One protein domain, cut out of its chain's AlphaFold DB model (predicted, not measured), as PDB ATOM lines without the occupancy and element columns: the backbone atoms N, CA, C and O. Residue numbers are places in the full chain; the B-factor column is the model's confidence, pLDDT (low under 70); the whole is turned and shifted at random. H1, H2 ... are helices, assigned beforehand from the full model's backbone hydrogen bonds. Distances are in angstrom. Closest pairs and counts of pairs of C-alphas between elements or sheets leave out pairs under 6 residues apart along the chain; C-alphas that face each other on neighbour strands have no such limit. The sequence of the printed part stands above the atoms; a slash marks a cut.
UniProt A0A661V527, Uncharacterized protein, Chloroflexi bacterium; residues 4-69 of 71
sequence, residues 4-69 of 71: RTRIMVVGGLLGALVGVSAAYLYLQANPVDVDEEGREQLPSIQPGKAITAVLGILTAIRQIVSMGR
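What this domain is: This is residues 4 to 69 of the 71 residues of an uncharacterized protein of Chloroflexi bacterium (UniProt A0A661V527). You are looking at an open U of two long helices: H1 runs out, a long loop turns the chain at one end, and H2 runs back with a gap between them. The printed part has 66 residues with two named helices, H1 then H2, and no named strand; the class is all helix. It is extended, a rod spanning 55 by 27 by 14 A, with a radius of gyration of the C-alphas of 16.8 A.

How they stand to each other: Start with H1, residues 4 to 29, and go on to H2, residues 47 to 67; the two are apart, with no C-alpha of the one within 8 A of the other. Residues 4 to 25, which belong to H1, stand free, and so do residues 46 to 69, of which 47 to 67 belong to H2. In the link, look for a short antiparallel pairing of residues 33 to 34 with residues 40 to 41. In H1 and H2 every O i to N i+4 pair is within hydrogen-bond range.

Where its parts are: Find C-alpha 4 at (26.312, 22.918, -48.406); from there H1 runs 37.0 A to C-alpha 29. H2 begins at C-alpha 47 and ends 30.5 A away at C-alpha 67, (42.603, 34.978, -48.238).

The domain as a whole: The two C-alphas farthest apart, those of Glu 36 and Arg 69, are 55.8 A apart. The printed part has no cut, and 17 residues make the long link. Confidence is low, with pLDDT under 70, at residues 31 to 44.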
ATOM      1  N   ARG A   4      25.837  23.225 -49.761       91.12
ATOM      2  CA  ARG A   4      26.312  22.918 -48.406       91.12
ATOM      3  C   ARG A   4      26.628  21.432 -48.219       91.12
ATOM      4  O   ARG A   4      27.676  21.086 -47.683       91.12
ATOM      5  N   THR A   5      25.740  20.558 -48.691       94.38
ATOM      6  CA  THR A   5      25.920  19.102 -48.621       94.38
ATOM      7  C   THR A   5      27.105  18.662 -49.470       94.38
ATOM      8  O   THR A   5      27.908  17.854 -49.021       94.38
ATOM      9  N   ARG A   6      27.263  19.226 -50.674       93.38
ATOM     10  CA  ARG A   6      28.404  18.917 -51.546       93.38
ATOM     11  C   ARG A   6      29.733  19.305 -50.895       93.38
ATOM     12  O   ARG A   6      30.659  18.506 -50.921       93.38
ATOM     13  N   ILE A   7      29.812  20.488 -50.284       93.50
ATOM     14  CA  ILE A   7      31.022  20.952 -49.591       93.50
ATOM     15  C   ILE A   7      31.349  20.049 -48.399       93.50
ATOM     16  O   ILE A   7      32.498  19.641 -48.261       93.50
ATOM     17  N   MET A   8      30.357  19.683 -47.576       92.56
ATOM     18  CA  MET A   8      30.585  18.751 -46.465       92.56
ATOM     19  C   MET A   8      31.094  17.392 -46.944       92.56
ATOM     20  O   MET A   8      32.054  16.874 -46.384       92.56
ATOM     21  N   VAL A   9      30.479  16.825 -47.985       95.81
ATOM     22  CA  VAL A   9      30.866  15.510 -48.515       95.81
ATOM     23  C   VAL A   9      32.281  15.548 -49.084       95.81
ATOM     24  O   VAL A   9      33.090  14.686 -48.760       95.81
ATOM     25  N   VAL A  10      32.607  16.561 -49.890       94.62
ATOM     26  CA  VAL A  10      33.944  16.692 -50.486       94.62
ATOM     27  C   VAL A  10      34.998  16.960 -49.414       94.62
ATOM     28  O   VAL A  10      36.040  16.312 -49.417       94.62
ATOM     29  N   GLY A  11      34.724  17.861 -48.467       91.69
ATOM     30  CA  GLY A  11      35.638  18.155 -47.365       91.69
ATOM     31  C   GLY A  11      35.887  16.937 -46.473       91.69
ATOM     32  O   GLY A  11      37.035  16.644 -46.149       91.69
ATOM     33  N   GLY A  12      34.834  16.187 -46.136       93.62
ATOM     34  CA  GLY A  12      34.945  14.952 -45.361       93.62
ATOM     35  C   GLY A  12      35.734  13.867 -46.093       93.62
ATOM     36  O   GLY A  12      36.618  13.255 -45.500       93.62
ATOM     37  N   LEU A  13      35.473  13.671 -47.390       97.06
ATOM     38  CA  LEU A  13      36.183  12.682 -48.204       97.06
ATOM     39  C   LEU A  13      37.678  13.012 -48.316       97.06
ATOM     40  O   LEU A  13      38.519  12.141 -48.107       97.06
ATOM     41  N   LEU A  14      38.014  14.275 -48.597       94.44
ATOM     42  CA  LEU A  14      39.405  14.726 -48.658       94.44
ATOM     43  C   LEU A  14      40.099  14.584 -47.300       94.44
ATOM     44  O   LEU A  14      41.217  14.078 -47.240       94.44
ATOM     45  N   GLY A  15      39.432  14.967 -46.207       92.62
ATOM     46  CA  GLY A  15      39.969  14.816 -44.855       92.62
ATOM     47  C   GLY A  15      40.250  13.357 -44.491       92.62
ATOM     48  O   GLY A  15      41.317  13.051 -43.960       92.62
ATOM     49  N   ALA A  16      39.338  12.446 -44.833       95.50
ATOM     50  CA  ALA A  16      39.516  11.015 -44.606       95.50
ATOM     51  C   ALA A  16      40.700  10.450 -45.404       95.50
ATOM     52  O   ALA A  16      41.536   9.746 -44.839       95.50
ATOM     53  N   LEU A  17      40.816  10.799 -46.692       95.69
ATOM     54  CA  LEU A  17      41.935  10.365 -47.533       95.69
ATOM     55  C   LEU A  17      43.279  10.852 -46.984       95.69
ATOM     56  O   LEU A  17      44.227  10.071 -46.909       95.69
ATOM     57  N   VAL A  18      43.357  12.112 -46.554       91.81
ATOM     58  CA  VAL A  18      44.572  12.676 -45.951       91.81
ATOM     59  C   VAL A  18      44.905  11.973 -44.634       91.81
ATOM     60  O   VAL A  18      46.057  11.598 -44.428       91.81
ATOM     61  N   GLY A  19      43.914  11.741 -43.768       89.88
ATOM     62  CA  GLY A  19      44.112  11.066 -42.483       89.88
ATOM     63  C   GLY A  19      44.620   9.632 -42.632       89.88
ATOM     64  O   GLY A  19      45.613   9.263 -42.005       89.88
ATOM     65  N   VAL A  20      43.992   8.840 -43.508       93.06
ATOM     66  CA  VAL A  20      44.421   7.460 -43.799       93.06
ATOM     67  C   VAL A  20      45.818   7.445 -44.413       93.06
ATOM     68  O   VAL A  20      46.654   6.647 -44.000       93.06
ATOM     69  N   SER A  21      46.103   8.352 -45.350       89.62
ATOM     70  CA  SER A  21      47.425   8.439 -45.981       89.62
ATOM     71  C   SER A  21      48.513   8.805 -44.971       89.62
ATOM     72  O   SER A  21      49.580   8.201 -44.976       89.62
ATOM     73  N   ALA A  22      48.244   9.752 -44.069       87.06
ATOM     74  CA  ALA A  22      49.177  10.129 -43.013       87.06
ATOM     75  C   ALA A  22      49.459   8.958 -42.058       87.06
ATOM     76  O   ALA A  22      50.616   8.715 -41.723       87.06
ATOM     77  N   ALA A  23      48.426   8.206 -41.667       85.12
ATOM     78  CA  ALA A  23      48.583   7.008 -40.845       85.12
ATOM     79  C   ALA A  23      49.375   5.911 -41.576       85.12
ATOM     80  O   ALA A  23      50.286   5.322 -41.003       85.12
ATOM     81  N   TYR A  24      49.080   5.676 -42.856       85.38
ATOM     82  CA  TYR A  24      49.790   4.694 -43.673       85.38
ATOM     83  C   TYR A  24      51.274   5.046 -43.830       85.38
ATOM     84  O   TYR A  24      52.137   4.208 -43.582       85.38
ATOM     85  N   LEU A  25      51.585   6.302 -44.162       84.75
ATOM     86  CA  LEU A  25      52.965   6.780 -44.263       84.75
ATOM     87  C   LEU A  25      53.687   6.731 -42.915       84.75
ATOM     88  O   LEU A  25      54.878   6.439 -42.881       84.75
ATOM     89  N   TYR A  26      52.985   6.990 -41.809       81.50
ATOM     90  CA  TYR A  26      53.549   6.848 -40.471       81.50
ATOM     91  C   TYR A  26      53.980   5.405 -40.197       81.50
ATOM     92  O   TYR A  26      55.118   5.187 -39.790       81.50
ATOM     93  N   LEU A  27      53.111   4.430 -40.472       77.94
ATOM     94  CA  LEU A  27      53.425   3.006 -40.321       77.94
ATOM     95  C   LEU A  27      54.528   2.544 -41.284       77.94
ATOM     96  O   LEU A  27      55.328   1.688 -40.937       77.94
ATOM     97  N   GLN A  28      54.594   3.117 -42.487       79.75
ATOM     98  CA  GLN A  28      55.629   2.776 -43.462       79.75
ATOM     99  C   GLN A  28      57.003   3.364 -43.101       79.75
ATOM    100  O   GLN A  28      58.028   2.732 -43.344       79.75
ATOM    101  N   ALA A  29      57.037   4.580 -42.554       74.69
ATOM    102  CA  ALA A  29      58.275   5.278 -42.209       74.69
ATOM    103  C   ALA A  29      58.860   4.843 -40.858       74.69
ATOM    104  O   ALA A  29      60.035   5.096 -40.594       74.69
ATOM    105  N   ASN A  30      58.048   4.224 -40.003       71.62
ATOM    106  CA  ASN A  30      58.455   3.771 -38.685       71.62
ATOM    107  C   ASN A  30      58.391   2.242 -38.654       71.62
ATOM    108  O   ASN A  30      57.283   1.706 -38.629       71.62
ATOM    109  N   PRO A  31      59.537   1.535 -38.668       62.94
ATOM    110  CA  PRO A  31      59.526   0.089 -38.509       62.94
ATOM    111  C   PRO A  31      58.802  -0.254 -37.206       62.94
ATOM    112  O   PRO A  31      59.066   0.341 -36.161       62.94
ATOM    113  N   VAL A  32      57.836  -1.164 -37.308       63.22
ATOM    114  CA  VAL A  32      57.126  -1.705 -36.152       63.22
ATOM    115  C   VAL A  32      58.144  -2.519 -35.368       63.22
ATOM    116  O   VAL A  32      58.621  -3.537 -35.868       63.22
ATOM    117  N   ASP A  33      58.521  -2.033 -34.188       57.88
ATOM    118  CA  ASP A  33      59.444  -2.750 -33.321       57.88
ATOM    119  C   ASP A  33      58.635  -3.790 -32.547       57.88
ATOM    120  O   ASP A  33      57.550  -3.499 -32.030       57.88
ATOM    121  N   VAL A  34      59.111  -5.029 -32.544       59.47
ATOM    122  CA  VAL A  34      58.426  -6.127 -31.863       59.47
ATOM    123  C   VAL A  34      59.159  -6.332 -30.552       59.47
ATOM    124  O   VAL A  34      60.306  -6.772 -30.548       59.47
ATOM    125  N   ASP A  35      58.511  -5.958 -29.452       58.75
ATOM    126  CA  ASP A  35      59.077  -6.104 -28.109       58.75
ATOM    127  C   ASP A  35      59.319  -7.593 -27.777       58.75
ATOM    128  O   ASP A  35      58.719  -8.476 -28.398       58.75
ATOM    129  N   GLU A  36      60.141  -7.891 -26.767       57.66
ATOM    130  CA  GLU A  36      60.476  -9.259 -26.321       57.66
ATOM    131  C   GLU A  36      59.226 -10.081 -25.926       57.66
ATOM    132  O   GLU A  36      59.245 -11.312 -25.928       57.66
ATOM    133  N   GLU A  37      58.106  -9.404 -25.661       65.50
ATOM    134  CA  GLU A  37      56.784  -9.968 -25.359       65.50
ATOM    135  C   GLU A  37      55.918 -10.245 -26.610       65.50
ATOM    136  O   GLU A  37      54.750 -10.626 -26.492       65.50
ATOM    137  N   GLY A  38      56.450 -10.029 -27.819       59.94
ATOM    138  CA  GLY A  38      55.737 -10.211 -29.088       59.94
ATOM    139  C   GLY A  38      54.703  -9.119 -29.384       59.94
ATOM    140  O   GLY A  38      53.775  -9.340 -30.165       59.94
ATOM    141  N   ARG A  39      54.821  -7.951 -28.741       62.50
ATOM    142  CA  ARG A  39      53.890  -6.829 -28.917       62.50
ATOM    143  C   ARG A  39      54.450  -5.823 -29.910       62.50
ATOM    144  O   ARG A  39      55.547  -5.309 -29.721       62.50
ATOM    145  N   GLU A  40      53.663  -5.525 -30.939       63.22
ATOM    146  CA  GLU A  40      53.949  -4.467 -31.906       63.22
ATOM    147  C   GLU A  40      53.923  -3.107 -31.194       63.22
ATOM    148  O   GLU A  40      52.859  -2.585 -30.845       63.22
ATOM    149  N   GLN A  41      55.100  -2.537 -30.944       59.94
ATOM    150  CA  GLN A  41      55.254  -1.195 -30.405       59.94
ATOM    151  C   GLN A  41      55.674  -0.252 -31.525       59.94
ATOM    152  O   GLN A  41      56.749  -0.344 -32.115       59.94
ATOM    153  N   LEU A  42      54.790   0.698 -31.822       64.00
ATOM    154  CA  LEU A  42      55.147   1.822 -32.670       64.00
ATOM    155  C   LEU A  42      56.069   2.754 -31.878       64.00
ATOM    156  O   LEU A  42      55.770   3.042 -30.712       64.00
ATOM    157  N   PRO A  43      57.149   3.273 -32.487       66.69
ATOM    158  CA  PRO A  43      57.999   4.244 -31.819       66.69
ATOM    159  C   PRO A  43      57.153   5.431 -31.358       66.69
ATOM    160  O   PRO A  43      56.251   5.892 -32.059       66.69
ATOM    161  N   SER A  44      57.412   5.905 -30.141       66.44
ATOM    162  CA  SER A  44      56.637   6.995 -29.555       66.44
ATOM    163  C   SER A  44      56.783   8.266 -30.398       66.44
ATOM    164  O   SER A  44      57.892   8.750 -30.641       66.44
ATOM    165  N   ILE A  45      55.657   8.836 -30.836       71.69
ATOM    166  CA  ILE A  45      55.660  10.140 -31.500       71.69
ATOM    167  C   ILE A  45      56.103  11.183 -30.477       71.69
ATOM    168  O   ILE A  45      55.436  11.388 -29.465       71.69
ATOM    169  N   GLN A  46      57.193  11.899 -30.769       79.25
ATOM    170  CA  GLN A  46      57.603  13.037 -29.948       79.25
ATOM    171  C   GLN A  46      56.446  14.049 -29.832       79.25
ATOM    172  O   GLN A  46      56.042  14.616 -30.856       79.25
ATOM    173  N   PRO A  47      55.956  14.350 -28.611       79.38
ATOM    174  CA  PRO A  47      54.803  15.228 -28.412       79.38
ATOM    175  C   PRO A  47      54.984  16.605 -29.055       79.38
ATOM    176  O   PRO A  47      54.055  17.145 -29.650       79.38
ATOM    177  N   GLY A  48      56.209  17.145 -29.016       83.00
ATOM    178  CA  GLY A  48      56.545  18.417 -29.655       83.00
ATOM    179  C   GLY A  48      56.301  18.410 -31.166       83.00
ATOM    180  O   GLY A  48      55.682  19.335 -31.682       83.00
ATOM    181  N   LYS A  49      56.693  17.339 -31.871       83.44
ATOM    182  CA  LYS A  49      56.473  17.217 -33.324       83.44
ATOM    183  C   LYS A  49      54.988  17.109 -33.663       83.44
ATOM    184  O   LYS A  49      54.544  17.730 -34.627       83.44
ATOM    185  N   ALA A  50      54.220  16.377 -32.856       83.69
ATOM    186  CA  ALA A  50      52.772  16.278 -33.021       83.69
ATOM    187  C   ALA A  50      52.093  17.649 -32.861       83.69
ATOM    188  O   ALA A  50      51.300  18.053 -33.711       83.69
ATOM    189  N   ILE A  51      52.463  18.403 -31.820       89.38
ATOM    190  CA  ILE A  51      51.945  19.756 -31.582       89.38
ATOM    191  C   ILE A  51      52.307  20.686 -32.745       89.38
ATOM    192  O   ILE A  51      51.435  21.384 -33.264       89.38
ATOM    193  N   THR A  52      53.562  20.678 -33.204       91.19
ATOM    194  CA  THR A  52      53.994  21.502 -34.343       91.19
ATOM    195  C   THR A  52      53.219  21.167 -35.615       91.19
ATOM    196  O   THR A  52      52.799  22.082 -36.320       91.19
ATOM    197  N   ALA A  53      52.972  19.885 -35.894       89.38
ATOM    198  CA  ALA A  53      52.184  19.468 -37.052       89.38
ATOM    199  C   ALA A  53      50.745  20.008 -36.984       89.38
ATOM    200  O   ALA A  53      50.265  20.610 -37.946       89.38
ATOM    201  N   VAL A  54      50.082  19.874 -35.830       88.25
ATOM    202  CA  VAL A  54      48.720  20.392 -35.616       88.25
ATOM    203  C   VAL A  54      48.671  21.915 -35.775       88.25
ATOM    204  O   VAL A  54      47.807  22.436 -36.482       88.25
ATOM    205  N   LEU A  55      49.617  22.641 -35.177       95.00
ATOM    206  CA  LEU A  55      49.703  24.100 -35.300       95.00
ATOM    207  C   LEU A  55      50.009  24.551 -36.736       95.00
ATOM    208  O   LEU A  55      49.470  25.563 -37.189       95.00
ATOM    209  N   GLY A  56      50.831  23.797 -37.467       93.81
ATOM    210  CA  GLY A  56      51.103  24.036 -38.883       93.81
ATOM    211  C   GLY A  56      49.835  23.926 -39.730       93.81
ATOM    212  O   GLY A  56      49.526  24.840 -40.497       93.81
ATOM    213  N   ILE A  57      49.046  22.867 -39.520       91.81
ATOM    214  CA  ILE A  57      47.751  22.677 -40.192       91.81
ATOM    215  C   ILE A  57      46.794  23.830 -39.858       91.81
ATOM    216  O   ILE A  57      46.210  24.426 -40.762       91.81
ATOM    217  N   LEU A  58      46.666  24.198 -38.579       93.25
ATOM    218  CA  LEU A  58      45.817  25.319 -38.153       93.25
ATOM    219  C   LEU A  58      46.239  26.644 -38.796       93.25
ATOM    220  O   LEU A  58      45.389  27.439 -39.201       93.25
ATOM    221  N   THR A  59      47.544  26.875 -38.922       94.69
ATOM    222  CA  THR A  59      48.088  28.078 -39.558       94.69
ATOM    223  C   THR A  59      47.750  28.113 -41.046       94.69
ATOM    224  O   THR A  59      47.276  29.141 -41.532       94.69
ATOM    225  N   ALA A  60      47.905  26.993 -41.757       92.69
ATOM    226  CA  ALA A  60      47.531  26.887 -43.166       92.69
ATOM    227  C   ALA A  60      46.026  27.131 -43.376       92.69
ATOM    228  O   ALA A  60      45.636  27.913 -44.242       92.69
ATOM    229  N   ILE A  61      45.171  26.546 -42.529       91.19
ATOM    230  CA  ILE A  61      43.721  26.790 -42.564       91.19
ATOM    231  C   ILE A  61      43.425  28.274 -42.333       91.19
ATOM    232  O   ILE A  61      42.646  28.873 -43.076       91.19
ATOM    233  N   ARG A  62      44.066  28.897 -41.336       92.75
ATOM    234  CA  ARG A  62      43.894  30.326 -41.050       92.75
ATOM    235  C   ARG A  62      44.274  31.196 -42.250       92.75
ATOM    236  O   ARG A  62      43.550  32.148 -42.527       92.75
ATOM    237  N   GLN A  63      45.357  30.873 -42.955       93.62
ATOM    238  CA  GLN A  63      45.786  31.596 -44.159       93.62
ATOM    239  C   GLN A  63      44.765  31.472 -45.296       93.62
ATOM    240  O   GLN A  63      44.396  32.475 -45.900       93.62
ATOM    241  N   ILE A  64      44.243  30.268 -45.542       89.44
ATOM    242  CA  ILE A  64      43.197  30.048 -46.553       89.44
ATOM    243  C   ILE A  64      41.951  30.876 -46.215       89.44
ATOM    244  O   ILE A  64      41.396  31.564 -47.070       89.44
ATOM    245  N   VAL A  65      41.533  30.861 -44.945       90.69
ATOM    246  CA  VAL A  65      40.373  31.634 -44.483       90.69
ATOM    247  C   VAL A  65      40.619  33.139 -44.587       90.69
ATOM    248  O   VAL A  65      39.704  33.869 -44.962       90.69
ATOM    249  N   SER A  66      41.829  33.627 -44.283       91.19
ATOM    250  CA  SER A  66      42.136  35.055 -44.414       91.19
ATOM    251  C   SER A  66      42.155  35.513 -45.869       91.19
ATOM    252  O   SER A  66      41.699  36.613 -46.143       91.19
ATOM    253  N   MET A  67      42.627  34.675 -46.798       87.44
ATOM    254  CA  MET A  67      42.603  34.978 -48.238       87.44
ATOM    255  C   MET A  67      41.176  35.020 -48.805       87.44
ATOM    256  O   MET A  67      40.915  35.743 -49.758       87.44
ATOM    257  N   GLY A  68      40.248  34.259 -48.221       81.00
ATOM    258  CA  GLY A  68      38.842  34.241 -48.630       81.00
ATOM    259  C   GLY A  68      37.995  35.400 -48.093       81.00
ATOM    260  O   GLY A  68      36.829  35.511 -48.472       81.00
ATOM    261  N   ARG A  69      38.534  36.248 -47.205       76.69
ATOM    262  CA  ARG A  69      37.841  37.447 -46.716       76.69
ATOM    263  C   ARG A  69      38.237  38.655 -47.576       76.69
ATOM    264  O   ARG A  69      39.400  39.047 -47.517       76.69
TER     265      ARG A  69